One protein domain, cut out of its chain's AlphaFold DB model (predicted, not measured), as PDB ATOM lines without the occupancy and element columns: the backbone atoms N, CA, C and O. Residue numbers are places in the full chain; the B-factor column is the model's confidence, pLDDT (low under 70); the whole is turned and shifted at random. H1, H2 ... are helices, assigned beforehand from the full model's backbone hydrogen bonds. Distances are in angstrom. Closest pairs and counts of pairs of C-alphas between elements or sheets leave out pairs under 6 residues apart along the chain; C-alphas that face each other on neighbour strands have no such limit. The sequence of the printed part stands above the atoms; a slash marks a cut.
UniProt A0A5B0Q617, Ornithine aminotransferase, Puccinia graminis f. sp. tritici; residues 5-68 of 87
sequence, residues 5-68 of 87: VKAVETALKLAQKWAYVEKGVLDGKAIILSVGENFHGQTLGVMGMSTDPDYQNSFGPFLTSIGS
ATOM      1  N   VAL A   5      18.069   1.657 147.433       93.94
ATOM      2  CA  VAL A   5      18.521   0.264 147.281       93.94
ATOM      3  C   VAL A   5      18.986  -0.378 148.597       93.94
ATOM      4  O   VAL A   5      18.784  -1.569 148.803       93.94
ATOM      5  N   LYS A   6      19.520   0.401 149.552       93.88
ATOM      6  CA  LYS A   6      19.903  -0.129 150.874       93.88
ATOM      7  C   LYS A   6      18.688  -0.587 151.681       93.88
ATOM      8  O   LYS A   6      18.777  -1.565 152.424       93.88
ATOM      9  N   ALA A   7      17.562   0.117 151.549       94.62
ATOM     10  CA  ALA A   7      16.317  -0.276 152.196       94.62
ATOM     11  C   ALA A   7      15.779  -1.577 151.584       94.62
ATOM     12  O   ALA A   7      15.382  -2.474 152.323       94.62
ATOM     13  N   VAL A   8      15.866  -1.719 150.257       95.50
ATOM     14  CA  VAL A   8      15.481  -2.949 149.550       95.50
ATOM     15  C   VAL A   8      16.339  -4.131 149.993       95.50
ATOM     16  O   VAL A   8      15.795  -5.148 150.407       95.50
ATOM     17  N   GLU A   9      17.668  -4.007 149.992       95.19
ATOM     18  CA  GLU A   9      18.548  -5.096 150.445       95.19
ATOM     19  C   GLU A   9      18.286  -5.487 151.903       95.19
ATOM     20  O   GLU A   9      18.344  -6.665 152.260       95.19
ATOM     21  N   THR A  10      17.947  -4.514 152.751       96.00
ATOM     22  CA  THR A  10      17.550  -4.782 154.139       96.00
ATOM     23  C   THR A  10      16.245  -5.578 154.196       96.00
ATOM     24  O   THR A  10      16.172  -6.561 154.933       96.00
ATOM     25  N   ALA A  11      15.241  -5.205 153.396       96.38
ATOM     26  CA  ALA A  11      13.969  -5.919 153.310       96.38
ATOM     27  C   ALA A  11      14.148  -7.356 152.791       96.38
ATOM     28  O   ALA A  11      13.609  -8.286 153.389       96.38
ATOM     29  N   LEU A  12      14.968  -7.558 151.752       95.81
ATOM     30  CA  LEU A  12      15.289  -8.884 151.210       95.81
ATOM     31  C   LEU A  12      15.934  -9.784 152.272       95.81
ATOM     32  O   LEU A  12      15.503 -10.917 152.480       95.81
ATOM     33  N   LYS A  13      16.927  -9.261 153.001       95.88
ATOM     34  CA  LYS A  13      17.601 -10.002 154.079       95.88
ATOM     35  C   LYS A  13      16.656 -10.335 155.228       95.88
ATOM     36  O   LYS A  13      16.736 -11.431 155.781       95.88
ATOM     37  N   LEU A  14      15.777  -9.404 155.598       98.06
ATOM     38  CA  LEU A  14      14.808  -9.617 156.667       98.06
ATOM     39  C   LEU A  14      13.792 -10.701 156.285       98.06
ATOM     40  O   LEU A  14      13.578 -11.622 157.070       98.06
ATOM     41  N   ALA A  15      13.235 -10.631 155.073       97.12
ATOM     42  CA  ALA A  15      12.301 -11.627 154.555       97.12
ATOM     43  C   ALA A  15      12.941 -13.022 154.481       97.12
ATOM     44  O   ALA A  15      12.354 -13.997 154.949       97.12
ATOM     45  N   GLN A  16      14.170 -13.117 153.964       96.50
ATOM     46  CA  GLN A  16      14.890 -14.386 153.873       96.50
ATOM     47  C   GLN A  16      15.217 -14.965 155.257       96.50
ATOM     48  O   GLN A  16      15.007 -16.153 155.490       96.50
ATOM     49  N   LYS A  17      15.671 -14.135 156.204       97.44
ATOM     50  CA  LYS A  17      15.924 -14.575 157.583       97.44
ATOM     51  C   LYS A  17      14.646 -15.080 158.250       97.44
ATOM     52  O   LYS A  17      14.673 -16.131 158.880       97.44
ATOM     53  N   TRP A  18      13.541 -14.350 158.109       98.38
ATOM     54  CA  TRP A  18      12.249 -14.762 158.657       98.38
ATOM     55  C   TRP A  18      11.771 -16.091 158.056       98.38
ATOM     56  O   TRP A  18      11.293 -16.954 158.790       98.38
ATOM     57  N   ALA A  19      11.968 -16.300 156.749       98.06
ATOM     58  CA  ALA A  19      11.609 -17.553 156.091       98.06
ATOM     59  C   ALA A  19      12.304 -18.769 156.732       98.06
ATOM     60  O   ALA A  19      11.667 -19.801 156.926       98.06
ATOM     61  N   TYR A  20      13.580 -18.640 157.096       97.19
ATOM     62  CA  TYR A  20      14.339 -19.727 157.719       97.19
ATOM     63  C   TYR A  20      14.083 -19.867 159.222       97.19
ATOM     64  O   TYR A  20      13.954 -20.983 159.714       97.19
ATOM     65  N   VAL A  21      14.018 -18.754 159.957       97.81
ATOM     66  CA  VAL A  21      13.970 -18.778 161.430       97.81
ATOM     67  C   VAL A  21      12.552 -18.973 161.966       97.81
ATOM     68  O   VAL A  21      12.381 -19.675 162.953       97.81
ATOM     69  N   GLU A  22      11.545 -18.382 161.319       97.88
ATOM     70  CA  GLU A  22      10.165 -18.370 161.826       97.88
ATOM     71  C   GLU A  22       9.232 -19.239 160.979       97.88
ATOM     72  O   GLU A  22       8.484 -20.053 161.511       97.88
ATOM     73  N   LYS A  23       9.280 -19.107 159.644       97.25
ATOM     74  CA  LYS A  23       8.408 -19.893 158.750       97.25
ATOM     75  C   LYS A  23       8.846 -21.360 158.633       97.25
ATOM     76  O   LYS A  23       8.040 -22.201 158.248       97.25
ATOM     77  N   GLY A  24      10.110 -21.669 158.930       97.00
ATOM     78  CA  GLY A  24      10.659 -23.025 158.834       97.00
ATOM     79  C   GLY A  24      10.889 -23.513 157.398       97.00
ATOM     80  O   GLY A  24      10.849 -24.715 157.140       97.00
ATOM     81  N   VAL A  25      11.116 -22.603 156.445       96.31
ATOM     82  CA  VAL A  25      11.541 -22.983 155.089       96.31
ATOM     83  C   VAL A  25      12.895 -23.693 155.175       96.31
ATOM     84  O   VAL A  25      13.781 -23.253 155.904       96.31
ATOM     85  N   LEU A  26      13.064 -24.786 154.425       96.00
ATOM     86  CA  LEU A  26      14.338 -25.506 154.364       96.00
ATOM     87  C   LEU A  26      15.470 -24.584 153.894       96.00
ATOM     88  O   LEU A  26      15.268 -23.738 153.019       96.00
ATOM     89  N   ASP A  27      16.666 -24.780 154.446       92.94
ATOM     90  CA  ASP A  27      17.828 -23.964 154.098       92.94
ATOM     91  C   ASP A  27      18.098 -23.982 152.582       92.94
ATOM     92  O   ASP A  27      17.973 -25.010 151.908       92.94
ATOM     93  N   GLY A  28      18.387 -22.808 152.024       90.94
ATOM     94  CA  GLY A  28      18.554 -22.609 150.584       90.94
ATOM     95  C   GLY A  28      17.282 -22.762 149.733       90.94
ATOM     96  O   GLY A  28      17.381 -22.720 148.506       90.94
ATOM     97  N   LYS A  29      16.094 -22.946 150.330       93.44
ATOM     98  CA  LYS A  29      14.810 -23.080 149.605       93.44
ATOM     99  C   LYS A  29      13.898 -21.855 149.694       93.44
ATOM    100  O   LYS A  29      12.807 -21.879 149.129       93.44
ATOM    101  N   ALA A  30      14.311 -20.783 150.371       94.25
ATOM    102  CA  ALA A  30      13.536 -19.545 150.382       94.25
ATOM    103  C   ALA A  30      13.598 -18.857 149.013       94.25
ATOM    104  O   ALA A  30      14.683 -18.599 148.498       94.25
ATOM    105  N   ILE A  31      12.430 -18.534 148.457       94.12
ATOM    106  CA  ILE A  31      12.279 -17.799 147.199       94.12
ATOM    107  C   ILE A  31      11.618 -16.455 147.512       94.12
ATOM    108  O   ILE A  31      10.608 -16.410 148.216       94.12
ATOM    109  N   ILE A  32      12.183 -15.370 146.988       94.50
ATOM    110  CA  ILE A  32      11.603 -14.027 147.039       94.50
ATOM    111  C   ILE A  32      11.184 -13.642 145.625       94.50
ATOM    112  O   ILE A  32      12.008 -13.591 144.714       94.50
ATOM    113  N   LEU A  33       9.896 -13.358 145.452       94.19
ATOM    114  CA  LEU A  33       9.338 -12.940 144.173       94.19
ATOM    115  C   LEU A  33       9.159 -11.423 144.137       94.19
ATOM    116  O   LEU A  33       8.756 -10.800 145.118       94.19
ATOM    117  N   SER A  34       9.440 -10.860 142.972       93.62
ATOM    118  CA  SER A  34       9.149  -9.482 142.592       93.62
ATOM    119  C   SER A  34       8.133  -9.475 141.454       93.62
ATOM    120  O   SER A  34       7.910 -10.490 140.794       93.62
ATOM    121  N   VAL A  35       7.499  -8.332 141.224       92.88
ATOM    122  CA  VAL A  35       6.663  -8.138 140.036       92.88
ATOM    123  C   VAL A  35       7.543  -7.837 138.823       92.88
ATOM    124  O   VAL A  35       8.635  -7.291 138.974       92.88
ATOM    125  N   GLY A  36       7.081  -8.172 137.617       92.00
ATOM    126  CA  GLY A  36       7.717  -7.689 136.386       92.00
ATOM    127  C   GLY A  36       7.722  -6.158 136.315       92.00
ATOM    128  O   GLY A  36       6.929  -5.508 136.994       92.00
ATOM    129  N   GLU A  37       8.633  -5.592 135.522       91.94
ATOM    130  CA  GLU A  37       8.775  -4.136 135.325       91.94
ATOM    131  C   GLU A  37       9.021  -3.346 136.629       91.94
ATOM    132  O   GLU A  37       8.690  -2.166 136.744       91.94
ATOM    133  N   ASN A  38       9.618  -3.987 137.641       92.62
ATOM    134  CA  ASN A  38       9.986  -3.319 138.887       92.62
ATOM    135  C   ASN A  38      11.253  -2.459 138.736       92.62
ATOM    136  O   ASN A  38      12.119  -2.719 137.902       92.62
ATOM    137  N   PHE A  39      11.396  -1.478 139.631       93.44
ATOM    138  CA  PHE A  39      12.640  -0.742 139.830       93.44
ATOM    139  C   PHE A  39      12.940  -0.612 141.325       93.44
ATOM    140  O   PHE A  39      12.310   0.160 142.050       93.44
ATOM    141  N   HIS A  40      13.928  -1.371 141.795       93.81
ATOM    142  CA  HIS A  40      14.310  -1.419 143.210       93.81
ATOM    143  C   HIS A  40      15.767  -0.994 143.472       93.81
ATOM    144  O   HIS A  40      16.213  -0.949 144.621       93.81
ATOM    145  N   GLY A  41      16.503  -0.636 142.417       92.94
ATOM    146  CA  GLY A  41      17.899  -0.205 142.471       92.94
ATOM    147  C   GLY A  41      18.820  -1.031 141.573       92.94
ATOM    148  O   GLY A  41      18.377  -1.925 140.863       92.94
ATOM    149  N   GLN A  42      20.113  -0.706 141.608       92.38
ATOM    150  CA  GLN A  42      21.124  -1.204 140.660       92.38
ATOM    151  C   GLN A  42      22.238  -2.020 141.344       92.38
ATOM    152  O   GLN A  42      23.362  -2.092 140.853       92.38
ATOM    153  N   THR A  43      21.974  -2.607 142.515       93.06
ATOM    154  CA  THR A  43      22.915  -3.568 143.115       93.06
ATOM    155  C   THR A  43      22.711  -4.947 142.502       93.06
ATOM    156  O   THR A  43      21.601  -5.284 142.100       93.06
ATOM    157  N   LEU A  44      23.764  -5.770 142.448       90.62
ATOM    158  CA  LEU A  44      23.721  -7.086 141.790       90.62
ATOM    159  C   LEU A  44      22.573  -7.980 142.284       90.62
ATOM    160  O   LEU A  44      21.918  -8.637 141.481       90.62
ATOM    161  N   GLY A  45      22.293  -7.977 143.593       88.50
ATOM    162  CA  GLY A  45      21.190  -8.764 144.154       88.50
ATOM    163  C   GLY A  45      19.811  -8.265 143.718       88.50
ATOM    164  O   GLY A  45      18.910  -9.066 143.499       88.50
ATOM    165  N   VAL A  46      19.655  -6.949 143.562       93.12
ATOM    166  CA  VAL A  46      18.388  -6.316 143.181       93.12
ATOM    167  C   VAL A  46      18.171  -6.327 141.668       93.12
ATOM    168  O   VAL A  46      17.043  -6.509 141.228       93.12
ATOM    169  N   MET A  47      19.231  -6.211 140.864       92.81
ATOM    170  CA  MET A  47      19.142  -6.300 139.401       92.81
ATOM    171  C   MET A  47      18.626  -7.662 138.926       92.81
ATOM    172  O   MET A  47      17.942  -7.716 137.911       92.81
ATOM    173  N   GLY A  48      18.839  -8.735 139.700       90.25
ATOM    174  CA  GLY A  48      18.229 -10.044 139.432       90.25
ATOM    175  C   GLY A  48      16.692 -10.052 139.467       90.25
ATOM    176  O   GLY A  48      16.074 -10.947 138.899       90.25
ATOM    177  N   MET A  49      16.062  -9.048 140.087       93.12
ATOM    178  CA  MET A  49      14.607  -8.861 140.055       93.12
ATOM    179  C   MET A  49      14.127  -8.142 138.794       93.12
ATOM    180  O   MET A  49      12.965  -8.288 138.424       93.12
ATOM    181  N   SER A  50      14.984  -7.348 138.151       92.50
ATOM    182  CA  SER A  50      14.608  -6.528 136.998       92.50
ATOM    183  C   SER A  50      14.186  -7.399 135.818       92.50
ATOM    184  O   SER A  50      14.741  -8.473 135.622       92.50
ATOM    185  N   THR A  51      13.245  -6.930 135.002       92.50
ATOM    186  CA  THR A  51      12.953  -7.497 133.670       92.50
ATOM    187  C   THR A  51      13.513  -6.638 132.533       92.50
ATOM    188  O   THR A  51      13.305  -6.960 131.368       92.50
ATOM    189  N   ASP A  52      14.200  -5.543 132.863       91.81
ATOM    190  CA  ASP A  52      14.835  -4.642 131.904       91.81
ATOM    191  C   ASP A  52      16.160  -5.249 131.391       91.81
ATOM    192  O   ASP A  52      17.059  -5.511 132.207       91.81
ATOM    193  N   PRO A  53      16.315  -5.459 130.068       90.50
ATOM    194  CA  PRO A  53      17.550  -5.960 129.471       90.50
ATOM    195  C   PRO A  53      18.794  -5.137 129.828       90.50
ATOM    196  O   PRO A  53      19.866  -5.718 129.996       90.50
ATOM    197  N   ASP A  54      18.674  -3.818 130.003       90.50
ATOM    198  CA  ASP A  54      19.816  -2.949 130.314       90.50
ATOM    199  C   ASP A  54      20.392  -3.230 131.712       90.50
ATOM    200  O   ASP A  54      21.588  -3.045 131.945       90.50
ATOM    201  N   TYR A  55      19.566  -3.739 132.631       88.19
ATOM    202  CA  TYR A  55      19.988  -4.148 133.976       88.19
ATOM    203  C   TYR A  55      20.340  -5.636 134.085       88.19
ATOM    204  O   TYR A  55      20.947  -6.045 135.075       88.19
ATOM    205  N   GLN A  56      19.993  -6.452 133.085       84.25
ATOM    206  CA  GLN A  56      20.311  -7.882 133.077       84.25
ATOM    207  C   GLN A  56      21.571  -8.228 132.272       84.25
ATOM    208  O   GLN A  56      22.317  -9.141 132.643       84.25
ATOM    209  N   ASN A  57      21.827  -7.516 131.174       89.31
ATOM    210  CA  ASN A  57      22.879  -7.867 130.228       89.31
ATOM    211  C   ASN A  57      24.278  -7.720 130.847       89.31
ATOM    212  O   ASN A  57      24.638  -6.671 131.364       89.31
ATOM    213  N   SER A  58      25.106  -8.764 130.736       90.44
ATOM    214  CA  SER A  58      26.518  -8.781 131.172       90.44
ATOM    215  C   SER A  58      26.784  -8.632 132.683       90.44
ATOM    216  O   SER A  58      27.947  -8.548 133.074       90.44
ATOM    217  N   PHE A  59      25.755  -8.653 133.539       89.31
ATOM    218  CA  PHE A  59      25.904  -8.571 135.006       89.31
ATOM    219  C   PHE A  59      25.618  -9.888 135.744       89.31
ATOM    220  O   PHE A  59      25.754  -9.955 136.966       89.31
ATOM    221  N   GLY A  60      25.220 -10.933 135.012       85.69
ATOM    222  CA  GLY A  60      24.971 -12.262 135.564       85.69
ATOM    223  C   GLY A  60      26.250 -13.029 135.951       85.69
ATOM    224  O   GLY A  60      27.355 -12.635 135.571       85.69
ATOM    225  N   PRO A  61      26.112 -14.165 136.661       89.38
ATOM    226  CA  PRO A  61      24.853 -14.803 137.056       89.38
ATOM    227  C   PRO A  61      24.180 -14.120 138.256       89.38
ATOM    228  O   PRO A  61      24.840 -13.703 139.206       89.38
ATOM    229  N   PHE A  62      22.848 -14.042 138.224       90.69
ATOM    230  CA  PHE A  62      22.039 -13.512 139.324       90.69
ATOM    231  C   PHE A  62      21.626 -14.608 140.316       90.69
ATOM    232  O   PHE A  62      21.724 -15.803 140.035       90.69
ATOM    233  N   LEU A  63      21.149 -14.191 141.492       89.69
ATOM    234  CA  LEU A  63      20.625 -15.102 142.510       89.69
ATOM    235  C   LEU A  63      19.366 -15.808 141.994       89.69
ATOM    236  O   LEU A  63      18.375 -15.159 141.689       89.69
ATOM    237  N   THR A  64      19.362 -17.138 141.975       88.81
ATOM    238  CA  THR A  64      18.198 -17.933 141.535       88.81
ATOM    239  C   THR A  64      17.034 -17.910 142.527       88.81
ATOM    240  O   THR A  64      15.912 -18.266 142.179       88.81
ATOM    241  N   SER A  65      17.287 -17.495 143.768       90.50
ATOM    242  CA  SER A  65      16.289 -17.400 144.835       90.50
ATOM    243  C   SER A  65      15.520 -16.076 144.844       90.50
ATOM    244  O   SER A  65      14.639 -15.909 145.684       90.50
ATOM    245  N   ILE A  66      15.882 -15.108 143.997       92.38
ATOM    246  CA  ILE A  66      15.261 -13.779 143.957       92.38
ATOM    247  C   ILE A  66      15.017 -13.405 142.496       92.38
ATOM    248  O   ILE A  66      15.964 -13.350 141.720       92.38
ATOM    249  N   GLY A  67      13.770 -13.130 142.115       92.94
ATOM    250  CA  GLY A  67      13.459 -12.829 140.718       92.94
ATOM    251  C   GLY A  67      12.007 -12.445 140.470       92.94
ATOM    252  O   GLY A  67      11.198 -12.372 141.394       92.94
ATOM    253  N   SER A  68      11.680 -12.166 139.212       90.06
ATOM    254  CA  SER A  68      10.318 -11.852 138.748       90.06
ATOM    255  C   SER A  68       9.554 -13.075 138.223       90.06
ATOM    256  O   SER A  68       8.359 -12.991 137.946       90.06
TER     257      SER A  68
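AT A GLANCE: This is residues 5 to 68 of the 87 residues of the protein "Ornithine aminotransferase" of Puccinia graminis f. sp. tritici (UniProt A0A5B0Q617). Little regular structure is here: one long helix, H1, forms one side, and a mostly loop chain folds back along it, with two short helices, H2 and H3, toward the end where H1 begins. The printed part has 64 residues with three named helices, in the order H1, H2, H3, and no named strand; the class is all helix, with 25 residues in named elements. It is compact, radius of gyration of the C-alphas 12.1 A, yet elongated, spanning 36 by 21 by 17 A.

HOW THE PARTS SIT: H1, residues 5 to 21, touches H2, residues 44 to 47, with residues 5 to 9 alone; the closest C-alphas, of Glu 9 and Val 46, are 7.4 A apart. H2 and H3, residues 53 to 56, are close but not clearly touching; their closest C-alphas, of Met 47 and Tyr 55, are 5.9 A apart. H1 and H3 are apart. Residues 32 to 33 pair with residues 66 to 67, parallel. In H1 every O i to N i+4 pair is within hydrogen-bond range; H2 and H3 are too short for such a pair, and their single O i to N i+3 pair is within range in H3 but not in H2.

IN THESE COORDINATES: H1 runs 24.2 A from C-alpha 5 at (18.521, 0.264, 147.281) to C-alpha 21. H2 measures 5.2 A and H3 4.9 A, ending at C-alpha 56 at (20.311, -7.882, 133.077).

THE WHOLE: The C-alphas farthest apart, of Glu 22 and Asp 54, are 36.4 A apart. H1 to H2 is a long link of 22 residues; H2 to H3 is tight. The printed part has no cut, and no printed residue is under 70 in pLDDT.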